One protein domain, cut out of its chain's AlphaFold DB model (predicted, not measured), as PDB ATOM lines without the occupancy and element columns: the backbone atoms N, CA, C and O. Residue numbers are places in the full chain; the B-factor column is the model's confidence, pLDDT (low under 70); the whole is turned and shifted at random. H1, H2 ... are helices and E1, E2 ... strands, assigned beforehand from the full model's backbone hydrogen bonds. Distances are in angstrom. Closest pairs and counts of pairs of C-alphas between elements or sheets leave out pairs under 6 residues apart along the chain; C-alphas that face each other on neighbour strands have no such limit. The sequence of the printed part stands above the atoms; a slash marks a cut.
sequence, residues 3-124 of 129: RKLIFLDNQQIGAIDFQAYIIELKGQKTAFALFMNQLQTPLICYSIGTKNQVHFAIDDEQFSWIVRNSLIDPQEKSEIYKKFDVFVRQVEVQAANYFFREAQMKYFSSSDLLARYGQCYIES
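Overview. This is residues 3 to 124 of the 129 residues of an uncharacterized protein of Sphingobacterium psychroaquaticum (UniProt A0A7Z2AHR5). What shape does this domain make? A twisted sheet of five strands is covered on one face by the long helix H2, which runs along the strands, and H3 folds back to pack on residues 74 to 81 of H2. What are its parts? The 122 printed residues include E1 E2 E3 E4 E5 H1 H2 H3 in that order, of mixed class; the sheet, E1 - E2 - E3 - E4 - E5, is an antiparallel meander, each strand beside the one before. The whole is compact, with a radius of gyration of the C-alphas of 14.3 A, and spans 43 by 27 by 21 A.

Arrangement. How do the strands pair? E1, residues 3 to 13, and E2, 16 to 25, form a hairpin, with N 8 and O 20 2.9 A apart. E3, 29 to 36, follows with N 21 and O 33 at 2.9 A; E4, 44 to 48, with N 32 and O 46 at 2.9 A; E5, 54 to 58, with N 45 and O 57 at 2.9 A. Where are the helices? H1, 60 to 68, only grazes the sheet; H2, 74 to 99, is over E2 and E3 at a height of 7.2 A, its closest C-alphas to E2 being Val 91 and Ala 20, 6.6 A. H3, 112 to 123, touches H2 at a shallow tilt of 25 degrees, opposite ways, closest at the C-alphas of Lys 77 and Ile 122, 5.3 A. In H1, H2 and H3 every O i to N i+4 pair is within hydrogen-bond range.

Along the chain. Where does E1 begin? C-alpha 3 is at (30.672, -38.777, 36.766); E1 is 24.5 A long and bends by 87 degrees at residue 6. Where does H3 end? C-alpha 123 is at (44.551, -65.056, 54.411); H2 before it is 36.1 A long.

Size, cuts and confidence. Is it unbroken? The printed part has no cut; the link H2 to H3 is long. Where is confidence low? Residues 27 to 28, 49 to 54, 71 and 99 to 112 have pLDDT under 70.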
ATOM      1  N   ARG A   3      30.463 -38.717  38.216       89.50
ATOM      2  CA  ARG A   3      30.672 -38.777  36.766       89.50
ATOM      3  C   ARG A   3      32.111 -39.180  36.466       89.50
ATOM      4  O   ARG A   3      33.026 -38.574  37.010       89.50
ATOM      5  N   LYS A   4      32.322 -40.172  35.595       91.81
ATOM      6  CA  LYS A   4      33.658 -40.510  35.073       91.81
ATOM      7  C   LYS A   4      34.140 -39.372  34.165       91.81
ATOM      8  O   LYS A   4      33.414 -38.982  33.252       91.81
ATOM      9  N   LEU A   5      35.318 -38.821  34.455       89.31
ATOM     10  CA  LEU A   5      35.903 -37.686  33.737       89.31
ATOM     11  C   LEU A   5      37.041 -38.127  32.818       89.31
ATOM     12  O   LEU A   5      37.000 -37.862  31.623       89.31
ATOM     13  N   ILE A   6      38.051 -38.792  33.386       90.75
ATOM     14  CA  ILE A   6      39.273 -39.192  32.680       90.75
ATOM     15  C   ILE A   6      39.501 -40.671  32.951       90.75
ATOM     16  O   ILE A   6      39.515 -41.093  34.106       90.75
ATOM     17  N   PHE A   7      39.653 -41.453  31.891       93.31
ATOM     18  CA  PHE A   7      40.166 -42.815  31.982       93.31
ATOM     19  C   PHE A   7      41.685 -42.754  32.132       93.31
ATOM     20  O   PHE A   7      42.338 -42.058  31.355       93.31
ATOM     21  N   LEU A   8      42.221 -43.435  33.142       92.44
ATOM     22  CA  LEU A   8      43.660 -43.494  33.378       92.44
ATOM     23  C   LEU A   8      44.244 -44.746  32.734       92.44
ATOM     24  O   LEU A   8      45.104 -44.639  31.866       92.44
ATOM     25  N   ASP A   9      43.747 -45.914  33.138       95.50
ATOM     26  CA  ASP A   9      44.257 -47.200  32.673       95.50
ATOM     27  C   ASP A   9      43.287 -48.343  33.005       95.50
ATOM     28  O   ASP A   9      42.370 -48.180  33.820       95.50
ATOM     29  N   ASN A  10      43.502 -49.517  32.416       96.38
ATOM     30  CA  ASN A  10      42.850 -50.754  32.823       96.38
ATOM     31  C   ASN A  10      43.820 -51.934  32.852       96.38
ATOM     32  O   ASN A  10      44.778 -52.010  32.089       96.38
ATOM     33  N   GLN A  11      43.542 -52.892  33.729       96.69
ATOM     34  CA  GLN A  11      44.333 -54.106  33.805       96.69
ATOM     35  C   GLN A  11      43.500 -55.282  34.300       96.69
ATOM     36  O   GLN A  11      42.839 -55.215  35.337       96.69
ATOM     37  N   GLN A  12      43.615 -56.402  33.590       95.19
ATOM     38  CA  GLN A  12      43.104 -57.679  34.064       95.19
ATOM     39  C   GLN A  12      44.076 -58.287  35.082       95.19
ATOM     40  O   GLN A  12      45.249 -58.530  34.781       95.19
ATOM     41  N   ILE A  13      43.590 -58.542  36.295       92.75
ATOM     42  CA  ILE A  13      44.365 -59.126  37.392       92.75
ATOM     43  C   ILE A  13      43.569 -60.301  37.961       92.75
ATOM     44  O   ILE A  13      42.519 -60.133  38.582       92.75
ATOM     45  N   GLY A  14      44.057 -61.515  37.699       88.44
ATOM     46  CA  GLY A  14      43.268 -62.727  37.915       88.44
ATOM     47  C   GLY A  14      42.024 -62.721  37.022       88.44
ATOM     48  O   GLY A  14      42.116 -62.485  35.818       88.44
ATOM     49  N   ALA A  15      40.856 -62.953  37.619       88.62
ATOM     50  CA  ALA A  15      39.569 -62.963  36.921       88.62
ATOM     51  C   ALA A  15      38.871 -61.589  36.864       88.62
ATOM     52  O   ALA A  15      37.746 -61.502  36.376       88.62
ATOM     53  N   ILE A  16      39.500 -60.528  37.380       92.00
ATOM     54  CA  ILE A  16      38.874 -59.209  37.524       92.00
ATOM     55  C   ILE A  16      39.523 -58.220  36.554       92.00
ATOM     56  O   ILE A  16      40.747 -58.093  36.518       92.00
ATOM     57  N   ASP A  17      38.697 -57.504  35.791       94.94
ATOM     58  CA  ASP A  17      39.114 -56.332  35.013       94.94
ATOM     59  C   ASP A  17      39.021 -55.081  35.889       94.94
ATOM     60  O   ASP A  17      37.921 -54.647  36.249       94.94
ATOM     61  N   PHE A  18      40.170 -54.510  36.246       96.12
ATOM     62  CA  PHE A  18      40.235 -53.271  37.006       96.12
ATOM     63  C   PHE A  18      40.341 -52.072  36.074       96.12
ATOM     64  O   PHE A  18      41.153 -52.062  35.155       96.12
ATOM     65  N   GLN A  19      39.558 -51.026  36.342       96.50
ATOM     66  CA  GLN A  19      39.539 -49.818  35.513       96.50
ATOM     67  C   GLN A  19      39.738 -48.566  36.363       96.50
ATOM     68  O   GLN A  19      38.916 -48.242  37.216       96.50
ATOM     69  N   ALA A  20      40.813 -47.834  36.117       94.75
ATOM     70  CA  ALA A  20      41.165 -46.630  36.845       94.75
ATOM     71  C   ALA A  20      40.574 -45.386  36.180       94.75
ATOM     72  O   ALA A  20      40.773 -45.133  34.990       94.75
ATOM     73  N   TYR A  21      39.875 -44.576  36.969       93.38
ATOM     74  CA  TYR A  21      39.303 -43.321  36.510       93.38
ATOM     75  C   TYR A  21      39.561 -42.191  37.487       93.38
ATOM     76  O   TYR A  21      39.638 -42.354  38.702       93.38
ATOM     77  N   ILE A  22      39.554 -41.003  36.920       89.50
ATOM     78  CA  ILE A  22      39.240 -39.777  37.619       89.50
ATOM     79  C   ILE A  22      37.742 -39.553  37.519       89.50
ATOM     80  O   ILE A  22      37.163 -39.616  36.429       89.50
ATOM     81  N   ILE A  23      37.120 -39.238  38.645       90.56
ATOM     82  CA  ILE A  23      35.690 -38.986  38.744       90.56
ATOM     83  C   ILE A  23      35.409 -37.629  39.387       90.56
ATOM     84  O   ILE A  23      36.186 -37.121  40.192       90.56
ATOM     85  N   GLU A  24      34.260 -37.057  39.054       87.81
ATOM     86  CA  GLU A  24      33.668 -35.928  39.764       87.81
ATOM     87  C   GLU A  24      32.674 -36.448  40.801       87.81
ATOM     88  O   GLU A  24      31.713 -37.139  40.454       87.81
ATOM     89  N   LEU A  25      32.872 -36.092  42.067       84.69
ATOM     90  CA  LEU A  25      31.894 -36.289  43.132       84.69
ATOM     91  C   LEU A  25      30.939 -35.085  43.176       84.69
ATOM     92  O   LEU A  25      31.345 -33.946  42.935       84.69
ATOM     93  N   LYS A  26      29.661 -35.319  43.518       78.12
ATOM     94  CA  LYS A  26      28.669 -34.241  43.719       78.12
ATOM     95  C   LYS A  26      29.256 -33.145  44.626       78.12
ATOM     96  O   LYS A  26      29.582 -33.418  45.777       78.12
ATOM     97  N   GLY A  27      29.353 -31.919  44.105       68.69
ATOM     98  CA  GLY A  27      29.942 -30.772  44.811       68.69
ATOM     99  C   GLY A  27      31.354 -30.371  44.359       68.69
ATOM    100  O   GLY A  27      32.077 -29.782  45.155       68.69
ATOM    101  N   GLN A  28      31.738 -30.681  43.110       61.53
ATOM    102  CA  GLN A  28      32.987 -30.248  42.448       61.53
ATOM    103  C   GLN A  28      34.293 -30.762  43.076       61.53
ATOM    104  O   GLN A  28      35.370 -30.235  42.807       61.53
ATOM    105  N   LYS A  29      34.230 -31.820  43.888       71.38
ATOM    106  CA  LYS A  29      35.437 -32.513  44.351       71.38
ATOM    107  C   LYS A  29      35.777 -33.625  43.377       71.38
ATOM    108  O   LYS A  29      34.971 -34.523  43.149       71.38
ATOM    109  N   THR A  30      36.969 -33.571  42.809       80.81
ATOM    110  CA  THR A  30      37.494 -34.648  41.976       80.81
ATOM    111  C   THR A  30      38.125 -35.731  42.834       80.81
ATOM    112  O   THR A  30      38.640 -35.478  43.927       80.81
ATOM    113  N   ALA A  31      38.044 -36.958  42.344       84.75
ATOM    114  CA  ALA A  31      38.486 -38.146  43.042       84.75
ATOM    115  C   ALA A  31      39.142 -39.127  42.073       84.75
ATOM    116  O   ALA A  31      38.795 -39.173  40.895       84.75
ATOM    117  N   PHE A  32      40.067 -39.924  42.587       88.31
ATOM    118  CA  PHE A  32      40.573 -41.107  41.901       88.31
ATOM    119  C   PHE A  32      39.723 -42.312  42.319       88.31
ATOM    120  O   PHE A  32      39.380 -42.443  43.492       88.31
ATOM    121  N   ALA A  33      39.339 -43.173  41.382       91.88
ATOM    122  CA  ALA A  33      38.477 -44.315  41.660       91.88
ATOM    123  C   ALA A  33      38.838 -45.545  40.822       91.88
ATOM    124  O   ALA A  33      39.186 -45.428  39.645       91.88
ATOM    125  N   LEU A  34      38.698 -46.727  41.428       93.94
ATOM    126  CA  LEU A  34      38.924 -48.026  40.794       93.94
ATOM    127  C   LEU A  34      37.613 -48.782  40.576       93.94
ATOM    128  O   LEU A  34      36.842 -49.027  41.499       93.94
ATOM    129  N   PHE A  35      37.414 -49.109  39.309       95.25
ATOM    130  CA  PHE A  35      36.425 -49.936  38.629       95.25
ATOM    131  C   PHE A  35      36.688 -51.429  38.810       95.25
ATOM    132  O   PHE A  35      37.848 -51.802  38.686       95.25
ATOM    133  N   MET A  36      35.669 -52.280  38.954       94.56
ATOM    134  CA  MET A  36      35.775 -53.712  38.645       94.56
ATOM    135  C   MET A  36      34.747 -54.103  37.594       94.56
ATOM    136  O   MET A  36      33.613 -53.654  37.696       94.56
ATOM    137  N   ASN A  37      35.104 -54.959  36.632       90.69
ATOM    138  CA  ASN A  37      34.177 -55.697  35.756       90.69
ATOM    139  C   ASN A  37      33.045 -54.840  35.149       90.69
ATOM    140  O   ASN A  37      31.902 -55.280  35.059       90.69
ATOM    141  N   GLN A  38      33.349 -53.592  34.771       84.81
ATOM    142  CA  GLN A  38      32.381 -52.607  34.258       84.81
ATOM    143  C   GLN A  38      31.234 -52.231  35.222       84.81
ATOM    144  O   GLN A  38      30.253 -51.609  34.803       84.81
ATOM    145  N   LEU A  39      31.358 -52.544  36.514       90.06
ATOM    146  CA  LEU A  39      30.417 -52.127  37.547       90.06
ATOM    147  C   LEU A  39      30.281 -50.604  37.582       90.06
ATOM    148  O   LEU A  39      31.217 -49.839  37.314       90.06
ATOM    149  N   GLN A  40      29.073 -50.158  37.925       88.25
ATOM    150  CA  GLN A  40      28.772 -48.735  37.997       88.25
ATOM    151  C   GLN A  40      29.267 -48.088  39.284       88.25
ATOM    152  O   GLN A  40      29.402 -46.874  39.283       88.25
ATOM    153  N   THR A  41      29.537 -48.852  40.342       91.44
ATOM    154  CA  THR A  41      30.057 -48.383  41.635       91.44
ATOM    155  C   THR A  41      31.556 -48.664  41.740       91.44
ATOM    156  O   THR A  41      32.005 -49.720  41.294       91.44
ATOM    157  N   PRO A  42      32.361 -47.743  42.295       92.94
ATOM    158  CA  PRO A  42      33.788 -47.977  42.446       92.94
ATOM    159  C   PRO A  42      34.033 -48.983  43.572       92.94
ATOM    160  O   PRO A  42      33.383 -48.908  44.610       92.94
ATOM    161  N   LEU A  43      34.998 -49.880  43.382       92.75
ATOM    162  CA  LEU A  43      35.548 -50.684  44.470       92.75
ATOM    163  C   LEU A  43      36.288 -49.777  45.450       92.75
ATOM    164  O   LEU A  43      36.111 -49.902  46.650       92.75
ATOM    165  N   ILE A  44      37.119 -48.871  44.938       89.88
ATOM    166  CA  ILE A  44      37.934 -47.960  45.743       89.88
ATOM    167  C   ILE A  44      37.719 -46.531  45.256       89.88
ATOM    168  O   ILE A  44      37.675 -46.283  44.051       89.88
ATOM    169  N   CYS A  45      37.630 -45.581  46.183       88.12
ATOM    170  CA  CYS A  45      37.535 -44.157  45.894       88.12
ATOM    171  C   CYS A  45      38.444 -43.335  46.819       88.12
ATOM    172  O   CYS A  45      38.422 -43.492  48.040       88.12
ATOM    173  N   TYR A  46      39.173 -42.391  46.224       82.00
ATOM    174  CA  TYR A  46      40.048 -41.420  46.874       82.00
ATOM    175  C   TYR A  46      39.612 -40.016  46.577       82.00
ATOM    176  O   TYR A  46      39.570 -39.618  45.419       82.00
ATOM    177  N   SER A  47      39.394 -39.227  47.615       79.19
ATOM    178  CA  SER A  47      39.122 -37.804  47.443       79.19
ATOM    179  C   SER A  47      39.968 -36.958  48.375       79.19
ATOM    180  O   SER A  47      40.304 -37.370  49.489       79.19
ATOM    181  N   ILE A  48      40.291 -35.750  47.917       70.56
ATOM    182  CA  ILE A  48      40.897 -34.728  48.765       70.56
ATOM    183  C   ILE A  48      39.775 -34.040  49.541       70.56
ATOM    184  O   ILE A  48      38.856 -33.438  48.979       70.56
ATOM    185  N   GLY A  49      39.835 -34.156  50.858       64.06
ATOM    186  CA  GLY A  49      39.025 -33.399  51.796       64.06
ATOM    187  C   GLY A  49      39.533 -31.967  51.976       64.06
ATOM    188  O   GLY A  49      40.438 -31.484  51.303       64.06
ATOM    189  N   THR A  50      38.941 -31.248  52.923       57.38
ATOM    190  CA  THR A  50      39.456 -29.936  53.341       57.38
ATOM    191  C   THR A  50      40.766 -30.100  54.123       57.38
ATOM    192  O   THR A  50      40.882 -31.034  54.912       57.38
ATOM    193  N   LYS A  51      41.725 -29.173  53.966       58.06
ATOM    194  CA  LYS A  51      43.025 -29.155  54.683       58.06
ATOM    195  C   LYS A  51      43.983 -30.320  54.348       58.06
ATOM    196  O   LYS A  51      44.616 -30.857  55.252       58.06
ATOM    197  N   ASN A  52      44.092 -30.723  53.077       56.25
ATOM    198  CA  ASN A  52      44.957 -31.833  52.622       56.25
ATOM    199  C   ASN A  52      44.674 -33.190  53.302       56.25
ATOM    200  O   ASN A  52      45.527 -34.076  53.313       56.25
ATOM    201  N   GLN A  53      43.483 -33.371  53.875       57.88
ATOM    202  CA  GLN A  53      43.058 -34.678  54.368       57.88
ATOM    203  C   GLN A  53      42.660 -35.554  53.182       57.88
ATOM    204  O   GLN A  53      41.945 -35.100  52.295       57.88
ATOM    205  N   VAL A  54      43.116 -36.803  53.158       64.25
ATOM    206  CA  VAL A  54      42.741 -37.776  52.125       64.25
ATOM    207  C   VAL A  54      41.641 -38.664  52.690       64.25
ATOM    208  O   VAL A  54      41.790 -39.219  53.777       64.25
ATOM    209  N   HIS A  55      40.538 -38.799  51.956       73.06
ATOM    210  CA  HIS A  55      39.481 -39.755  52.267       73.06
ATOM    211  C   HIS A  55      39.620 -40.973  51.367       73.06
ATOM    212  O   HIS A  55      39.588 -40.840  50.142       73.06
ATOM    213  N   PHE A  56      39.727 -42.139  51.995       76.75
ATOM    214  CA  PHE A  56      39.638 -43.440  51.348       76.75
ATOM    215  C   PHE A  56      38.289 -44.077  51.659       76.75
ATOM    216  O   PHE A  56      37.860 -44.092  52.814       76.75
ATOM    217  N   ALA A  57      37.665 -44.639  50.634       82.44
ATOM    218  CA  ALA A  57      36.536 -45.539  50.774       82.44
ATOM    219  C   ALA A  57      36.790 -46.792  49.938       82.44
ATOM    220  O   ALA A  57      37.234 -46.684  48.792       82.44
ATOM    221  N   ILE A  58      36.469 -47.950  50.507       86.50
ATOM    222  CA  ILE A  58      36.313 -49.203  49.777       86.50
ATOM    223  C   ILE A  58      34.856 -49.641  49.874       86.50
ATOM    224  O   ILE A  58      34.181 -49.368  50.867       86.50
ATOM    225  N   ASP A  59      34.373 -50.305  48.839       90.25
ATOM    226  CA  ASP A  59      33.098 -50.999  48.866       90.25
ATOM    227  C   ASP A  59      33.307 -52.396  49.473       90.25
ATOM    228  O   ASP A  59      33.881 -53.289  48.845       90.25
ATOM    229  N   ASP A  60      32.881 -52.564  50.729       86.31
ATOM    230  CA  ASP A  60      33.064 -53.804  51.491       86.31
ATOM    231  C   ASP A  60      32.300 -54.995  50.887       86.31
ATOM    232  O   ASP A  60      32.732 -56.140  51.042       86.31
ATOM    233  N   GLU A  61      31.187 -54.759  50.182       89.75
ATOM    234  CA  GLU A  61      30.415 -55.817  49.524       89.75
ATOM    235  C   GLU A  61      31.170 -56.336  48.300       89.75
ATOM    236  O   GLU A  61      31.382 -57.543  48.157       89.75
ATOM    237  N   GLN A  62      31.662 -55.418  47.467       92.62
ATOM    238  CA  GLN A  62      32.517 -55.752  46.335       92.62
ATOM    239  C   GLN A  62      33.809 -56.439  46.791       92.62
ATOM    240  O   GLN A  62      34.180 -57.468  46.230       92.62
ATOM    241  N   PHE A  63      34.472 -55.933  47.834       90.31
ATOM    242  CA  PHE A  63      35.668 -56.572  48.387       90.31
ATOM    243  C   PHE A  63      35.368 -57.980  48.920       90.31
ATOM    244  O   PHE A  63      36.090 -58.930  48.612       90.31
ATOM    245  N   SER A  64      34.266 -58.148  49.656       88.12
ATOM    246  CA  SER A  64      33.825 -59.460  50.137       88.12
ATOM    247  C   SER A  64      33.552 -60.421  48.982       88.12
ATOM    248  O   SER A  64      33.895 -61.595  49.071       88.12
ATOM    249  N   TRP A  65      32.979 -59.940  47.878       89.44
ATOM    250  CA  TRP A  65      32.770 -60.750  46.681       89.44
ATOM    251  C   TRP A  65      34.095 -61.241  46.080       89.44
ATOM    252  O   TRP A  65      34.191 -62.423  45.752       89.44
ATOM    253  N   ILE A  66      35.127 -60.390  45.996       88.50
ATOM    254  CA  ILE A  66      36.472 -60.790  45.528       88.50
ATOM    255  C   ILE A  66      37.034 -61.902  46.411       88.50
ATOM    256  O   ILE A  66      37.538 -62.905  45.915       88.50
ATOM    257  N   VAL A  67      36.946 -61.708  47.728       86.88
ATOM    258  CA  VAL A  67      37.458 -62.651  48.722       86.88
ATOM    259  C   VAL A  67      36.773 -64.009  48.593       86.88
ATOM    260  O   VAL A  67      37.454 -65.031  48.564       86.88
ATOM    261  N   ARG A  68      35.442 -64.008  48.472       83.00
ATOM    262  CA  ARG A  68      34.644 -65.230  48.355       83.00
ATOM    263  C   ARG A  68      34.920 -65.971  47.051       83.00
ATOM    264  O   ARG A  68      35.239 -67.145  47.037       83.00
ATOM    265  N   ASN A  69      34.929 -65.265  45.928       80.12
ATOM    266  CA  ASN A  69      35.086 -65.907  44.621       80.12
ATOM    267  C   ASN A  69      36.550 -66.253  44.273       80.12
ATOM    268  O   ASN A  69      36.838 -66.670  43.151       80.12
ATOM    269  N   SER A  70      37.481 -66.100  45.218       78.25
ATOM    270  CA  SER A  70      38.892 -66.452  45.061       78.25
ATOM    271  C   SER A  70      39.166 -67.851  45.628       78.25
ATOM    272  O   SER A  70      39.615 -68.012  46.767       78.25
ATOM    273  N   LEU A  71      38.898 -68.872  44.804       68.69
ATOM    274  CA  LEU A  71      39.072 -70.308  45.108       68.69
ATOM    275  C   LEU A  71      40.510 -70.827  44.907       68.69
ATOM    276  O   LEU A  71      40.738 -72.021  44.724       68.69
ATOM    277  N   ILE A  72      41.480 -69.925  44.905       76.88
ATOM    278  CA  ILE A  72      42.892 -70.205  44.632       76.88
ATOM    279  C   ILE A  72      43.697 -70.289  45.929       76.88
ATOM    280  O   ILE A  72      43.271 -69.799  46.978       76.88
ATOM    281  N   ASP A  73      44.868 -70.920  45.875       82.12
ATOM    282  CA  ASP A  73      45.711 -71.073  47.057       82.12
ATOM    283  C   ASP A  73      46.334 -69.731  47.516       82.12
ATOM    284  O   ASP A  73      46.424 -68.771  46.741       82.12
ATOM    285  N   PRO A  74      46.782 -69.621  48.784       83.44
ATOM    286  CA  PRO A  74      47.344 -68.377  49.314       83.44
ATOM    287  C   PRO A  74      48.575 -67.848  48.562       83.44
ATOM    288  O   PRO A  74      48.814 -66.637  48.554       83.44
ATOM    289  N   GLN A  75      49.369 -68.722  47.934       85.31
ATOM    290  CA  GLN A  75      50.545 -68.312  47.171       85.31
ATOM    291  C   GLN A  75      50.117 -67.602  45.883       85.31
ATOM    292  O   GLN A  75      50.635 -66.527  45.573       85.31
ATOM    293  N   GLU A  76      49.117 -68.134  45.184       87.06
ATOM    294  CA  GLU A  76      48.533 -67.485  44.010       87.06
ATOM    295  C   GLU A  76      47.810 -66.178  44.377       87.06
ATOM    296  O   GLU A  76      47.972 -65.164  43.687       87.06
ATOM    297  N   LYS A  77      47.101 -66.139  45.518       89.56
ATOM    298  CA  LYS A  77      46.513 -64.893  46.048       89.56
ATOM    299  C   LYS A  77      47.576 -63.817  46.268       89.56
ATOM    300  O   LYS A  77      47.367 -62.666  45.888       89.56
ATOM    301  N   SER A  78      48.731 -64.181  46.825       90.44
ATOM    302  CA  SER A  78      49.856 -63.255  47.002       90.44
ATOM    303  C   SER A  78      50.344 -62.684  45.664       90.44
ATOM    304  O   SER A  78      50.540 -61.475  45.550       90.44
ATOM    305  N   GLU A  79      50.499 -63.511  44.628       92.00
ATOM    306  CA  GLU A  79      50.938 -63.031  43.309       92.00
ATOM    307  C   GLU A  79      49.903 -62.126  42.627       92.00
ATOM    308  O   GLU A  79      50.263 -61.116  42.016       92.00
ATOM    309  N   ILE A  80      48.611 -62.427  42.771       92.00
ATOM    310  CA  ILE A  80      47.528 -61.553  42.297       92.00
ATOM    311  C   ILE A  80      47.544 -60.219  43.039       92.00
ATOM    312  O   ILE A  80      47.479 -59.167  42.402       92.00
ATOM    313  N   TYR A  81      47.690 -60.244  44.365       91.81
ATOM    314  CA  TYR A  81      47.754 -59.022  45.156       91.81
ATOM    315  C   TYR A  81      48.971 -58.164  44.789       91.81
ATOM    316  O   TYR A  81      48.832 -56.955  44.644       91.81
ATOM    317  N   LYS A  82      50.144 -58.764  44.548       92.06
ATOM    318  CA  LYS A  82      51.328 -58.027  44.071       92.06
ATOM    319  C   LYS A  82      51.062 -57.313  42.747       92.06
ATOM    320  O   LYS A  82      51.421 -56.148  42.603       92.06
ATOM    321  N   LYS A  83      50.416 -57.986  41.787       94.06
ATOM    322  CA  LYS A  83      50.032 -57.367  40.504       94.06
ATOM    323  C   LYS A  83      49.062 -56.205  40.716       94.06
ATOM    324  O   LYS A  83      49.227 -55.160  40.097       94.06
ATOM    325  N   PHE A  84      48.099 -56.377  41.617       93.38
ATOM    326  CA  PHE A  84      47.162 -55.329  41.998       93.38
ATOM    327  C   PHE A  84      47.846 -54.129  42.660       93.38
ATOM    328  O   PHE A  84      47.625 -53.006  42.220       93.38
ATOM    329  N   ASP A  85      48.724 -54.336  43.641       90.94
ATOM    330  CA  ASP A  85      49.455 -53.246  44.305       90.94
ATOM    331  C   ASP A  85      50.308 -52.443  43.308       90.94
ATOM    332  O   ASP A  85      50.294 -51.211  43.315       90.94
ATOM    333  N   VAL A  86      50.994 -53.131  42.387       92.25
ATOM    334  CA  VAL A  86      51.763 -52.478  41.314       92.25
ATOM    335  C   VAL A  86      50.854 -51.635  40.419       92.25
ATOM    336  O   VAL A  86      51.176 -50.474  40.164       92.25
ATOM    337  N   PHE A  87      49.721 -52.184  39.980       93.31
ATOM    338  CA  PHE A  87      48.755 -51.459  39.156       93.31
ATOM    339  C   PHE A  87      48.238 -50.203  39.866       93.31
ATOM    340  O   PHE A  87      48.322 -49.106  39.314       93.31
ATOM    341  N   VAL A  88      47.783 -50.334  41.119       89.88
ATOM    342  CA  VAL A  88      47.261 -49.212  41.916       89.88
ATOM    343  C   VAL A  88      48.302 -48.101  42.056       89.88
ATOM    344  O   VAL A  88      47.974 -46.936  41.841       89.88
ATOM    345  N   ARG A  89      49.563 -48.443  42.346       86.81
ATOM    346  CA  ARG A  89      50.667 -47.470  42.425       86.81
ATOM    347  C   ARG A  89      50.879 -46.720  41.113       86.81
ATOM    348  O   ARG A  89      51.087 -45.510  41.126       86.81
ATOM    349  N   GLN A  90      50.835 -47.422  39.982       89.69
ATOM    350  CA  GLN A  90      51.045 -46.817  38.667       89.69
ATOM    351  C   GLN A  90      49.942 -45.813  38.328       89.69
ATOM    352  O   GLN A  90      50.239 -44.666  37.986       89.69
ATOM    353  N   VAL A  91      48.676 -46.206  38.476       89.62
ATOM    354  CA  VAL A  91      47.545 -45.315  38.176       89.62
ATOM    355  C   VAL A  91      47.415 -44.185  39.196       89.62
ATOM    356  O   VAL A  91      46.978 -43.092  38.844       89.62
ATOM    357  N   GLU A  92      47.860 -44.396  40.435       83.25
ATOM    358  CA  GLU A  92      47.943 -43.347  41.447       83.25
ATOM    359  C   GLU A  92      48.961 -42.263  41.060       83.25
ATOM    360  O   GLU A  92      48.656 -41.076  41.161       83.25
ATOM    361  N   VAL A  93      50.142 -42.640  40.559       83.12
ATOM    362  CA  VAL A  93      51.130 -41.677  40.040       83.12
ATOM    363  C   VAL A  93      50.569 -40.908  38.840       83.12
ATOM    364  O   VAL A  93      50.770 -39.697  38.728       83.12
ATOM    365  N   GLN A  94      49.816 -41.574  37.958       84.56
ATOM    366  CA  GLN A  94      49.132 -40.890  36.859       84.56
ATOM    367  C   GLN A  94      48.096 -39.889  37.389       84.56
ATOM    368  O   GLN A  94      48.116 -38.724  36.995       84.56
ATOM    369  N   ALA A  95      47.241 -40.300  38.330       80.75
ATOM    370  CA  ALA A  95      46.255 -39.429  38.963       80.75
ATOM    371  C   ALA A  95      46.911 -38.227  39.670       80.75
ATOM    372  O   ALA A  95      46.418 -37.103  39.551       80.75
ATOM    373  N   ALA A  96      48.052 -38.442  40.338       76.50
ATOM    374  CA  ALA A  96      48.858 -37.403  40.980       76.50
ATOM    375  C   ALA A  96      49.215 -36.271  40.005       76.50
ATOM    376  O   ALA A  96      49.024 -35.092  40.312       76.50
ATOM    377  N   ASN A  97      49.649 -36.638  38.798       74.44
ATOM    378  CA  ASN A  97      50.037 -35.688  37.758       74.44
ATOM    379  C   ASN A  97      48.869 -34.832  37.244       74.44
ATOM    380  O   ASN A  97      49.098 -33.692  36.828       74.44
ATOM    381  N   TYR A  98      47.638 -35.354  37.284       71.31
ATOM    382  CA  TYR A  98      46.436 -34.635  36.853       71.31
ATOM    383  C   TYR A  98      45.835 -33.739  37.945       71.31
ATOM    384  O   TYR A  98      45.286 -32.689  37.622       71.31
ATOM    385  N   PHE A  99      45.930 -34.130  39.221       62.84
ATOM    386  CA  PHE A  99      45.145 -33.516  40.305       62.84
ATOM    387  C   PHE A  99      45.950 -32.774  41.371       62.84
ATOM    388  O   PHE A  99      45.389 -31.928  42.062       62.84
ATOM    389  N   PHE A 100      47.239 -33.073  41.537       58.22
ATOM    390  CA  PHE A 100      47.926 -32.812  42.806       58.22
ATOM    391  C   PHE A 100      49.230 -32.019  42.672       58.22
ATOM    392  O   PHE A 100      50.052 -32.052  43.583       58.22
ATOM    393  N   ARG A 101      49.424 -31.254  41.585       50.06
ATOM    394  CA  ARG A 101      50.646 -30.444  41.378       50.06
ATOM    395  C   ARG A 101      50.989 -29.495  42.540       50.06
ATOM    396  O   ARG A 101      52.153 -29.139  42.679       50.06
ATOM    397  N   GLU A 102      50.018 -29.122  43.374       46.09
ATOM    398  CA  GLU A 102      50.216 -28.214  44.519       46.09
ATOM    399  C   GLU A 102      49.956 -28.857  45.894       46.09
ATOM    400  O   GLU A 102      50.325 -28.296  46.925       46.09
ATOM    401  N   ALA A 103      49.360 -30.051  45.940       49.50
ATOM    402  CA  ALA A 103      49.093 -30.753  47.188       49.50
ATOM    403  C   ALA A 103      50.184 -31.805  47.405       49.50
ATOM    404  O   ALA A 103      50.266 -32.771  46.651       49.50
ATOM    405  N   GLN A 104      51.010 -31.640  48.445       46.38
ATOM    406  CA  GLN A 104      51.896 -32.705  48.925       46.38
ATOM    407  C   GLN A 104      51.049 -33.938  49.273       46.38
ATOM    408  O   GLN A 104      50.503 -34.039  50.374       46.38
ATOM    409  N   MET A 105      50.883 -34.858  48.323       52.12
ATOM    410  CA  MET A 105      50.150 -36.089  48.567       52.12
ATOM    411  C   MET A 105      50.973 -37.004  49.459       52.12
ATOM    412  O   MET A 105      52.116 -37.338  49.154       52.12
ATOM    413  N   LYS A 106      50.341 -37.494  50.523       53.81
ATOM    414  CA  LYS A 106      50.679 -38.814  51.042       53.81
ATOM    415  C   LYS A 106      50.036 -39.822  50.089       53.81
ATOM    416  O   LYS A 106      48.811 -39.894  50.048       53.81
ATOM    417  N   TYR A 107      50.844 -40.528  49.300       57.62
ATOM    418  CA  TYR A 107      50.373 -41.584  48.397       57.62
ATOM    419  C   TYR A 107      49.536 -42.611  49.172       57.62
ATOM    420  O   TYR A 107      49.944 -43.087  50.230       57.62
ATOM    421  N   PHE A 108      48.370 -42.987  48.676       57.34
ATOM    422  CA  PHE A 108      47.545 -44.030  49.264       57.34
ATOM    423  C   PHE A 108      48.199 -45.411  49.217       57.34
ATOM    424  O   PHE A 108      48.039 -46.181  50.165       57.34
ATOM    425  N   SER A 109      48.934 -45.744  48.158       53.75
ATOM    426  CA  SER A 109      49.712 -46.991  48.111       53.75
ATOM    427  C   SER A 109      50.745 -47.099  49.239       53.75
ATOM    428  O   SER A 109      51.238 -48.183  49.538       53.75
ATOM    429  N   SER A 110      51.049 -45.979  49.906       54.06
ATOM    430  CA  SER A 110      51.850 -45.931  51.132       54.06
ATOM    431  C   SER A 110      51.029 -45.980  52.430       54.06
ATOM    432  O   SER A 110      51.597 -45.883  53.513       54.06
ATOM    433  N   SER A 111      49.704 -46.126  52.350       61.66
ATOM    434  CA  SER A 111      48.839 -46.286  53.518       61.66
ATOM    435  C   SER A 111      48.793 -47.743  53.977       61.66
ATOM    436  O   SER A 111      48.634 -48.662  53.171       61.66
ATOM    437  N   ASP A 112      48.821 -47.947  55.295       69.44
ATOM    438  CA  ASP A 112      48.649 -49.263  55.928       69.44
ATOM    439  C   ASP A 112      47.328 -49.942  55.532       69.44
ATOM    440  O   ASP A 112      47.146 -51.143  55.712       69.44
ATOM    441  N   LEU A 113      46.378 -49.177  54.997       74.75
ATOM    442  CA  LEU A 113      45.042 -49.650  54.703       74.75
ATOM    443  C   LEU A 113      45.008 -50.600  53.499       74.75
ATOM    444  O   LEU A 113      44.401 -51.662  53.610       74.75
ATOM    445  N   LEU A 114      45.691 -50.280  52.390       78.69
ATOM    446  CA  LEU A 114      45.758 -51.186  51.230       78.69
ATOM    447  C   LEU A 114      46.420 -52.509  51.610       78.69
ATOM    448  O   LEU A 114      45.900 -53.574  51.290       78.69
ATOM    449  N   ALA A 115      47.520 -52.422  52.364       82.62
ATOM    450  CA  ALA A 115      48.240 -53.579  52.879       82.62
ATOM    451  C   ALA A 115      47.343 -54.462  53.758       82.62
ATOM    452  O   ALA A 115      47.360 -55.683  53.616       82.62
ATOM    453  N   ARG A 116      46.503 -53.861  54.613       85.00
ATOM    454  CA  ARG A 116      45.522 -54.598  55.425       85.00
ATOM    455  C   ARG A 116      44.489 -55.330  54.569       85.00
ATOM    456  O   ARG A 116      44.242 -56.504  54.827       85.00
ATOM    457  N   TYR A 117      43.924 -54.687  53.544       85.81
ATOM    458  CA  TYR A 117      42.999 -55.362  52.621       85.81
ATOM    459  C   TYR A 117      43.688 -56.478  51.830       85.81
ATOM    460  O   TYR A 117      43.110 -57.550  51.655       85.81
ATOM    461  N   GLY A 118      44.941 -56.268  51.420       86.88
ATOM    462  CA  GLY A 118      45.770 -57.304  50.811       86.88
ATOM    463  C   GLY A 118      45.945 -58.521  51.708       86.88
ATOM    464  O   GLY A 118      45.731 -59.648  51.264       86.88
ATOM    465  N   GLN A 119      46.250 -58.300  52.987       87.62
ATOM    466  CA  GLN A 119      46.389 -59.384  53.953       87.62
ATOM    467  C   GLN A 119      45.069 -60.139  54.148       87.62
ATOM    468  O   GLN A 119      45.059 -61.366  54.080       87.62
ATOM    469  N   CYS A 120      43.947 -59.426  54.298       87.19
ATOM    470  CA  CYS A 120      42.623 -60.048  54.392       87.19
ATOM    471  C   CYS A 120      42.302 -60.911  53.164       87.19
ATOM    472  O   CYS A 120      41.744 -61.998  53.306       87.19
ATOM    473  N   TYR A 121      42.670 -60.452  51.967       87.50
ATOM    474  CA  TYR A 121      42.509 -61.232  50.748       87.50
ATOM    475  C   TYR A 121      43.376 -62.499  50.763       87.50
ATOM    476  O   TYR A 121      42.848 -63.590  50.563       87.50
ATOM    477  N   ILE A 122      44.672 -62.383  51.058       87.69
ATOM    478  CA  ILE A 122      45.621 -63.511  51.044       87.69
ATOM    479  C   ILE A 122      45.261 -64.574  52.091       87.69
ATOM    480  O   ILE A 122      45.315 -65.767  51.802       87.69
ATOM    481  N   GLU A 123      44.870 -64.155  53.295       86.88
ATOM    482  CA  GLU A 123      44.551 -65.056  54.411       86.88
ATOM    483  C   GLU A 123      43.139 -65.639  54.348       86.88
ATOM    484  O   GLU A 123      42.808 -66.538  55.127       86.88
ATOM    485  N   SER A 124      42.294 -65.141  53.442       82.00
ATOM    486  CA  SER A 124      40.923 -65.618  53.323       82.00
ATOM    487  C   SER A 124      40.877 -67.111  53.001       82.00
ATOM    488  O   SER A 124      41.381 -67.585  51.978       82.00
TER     489      SER A 124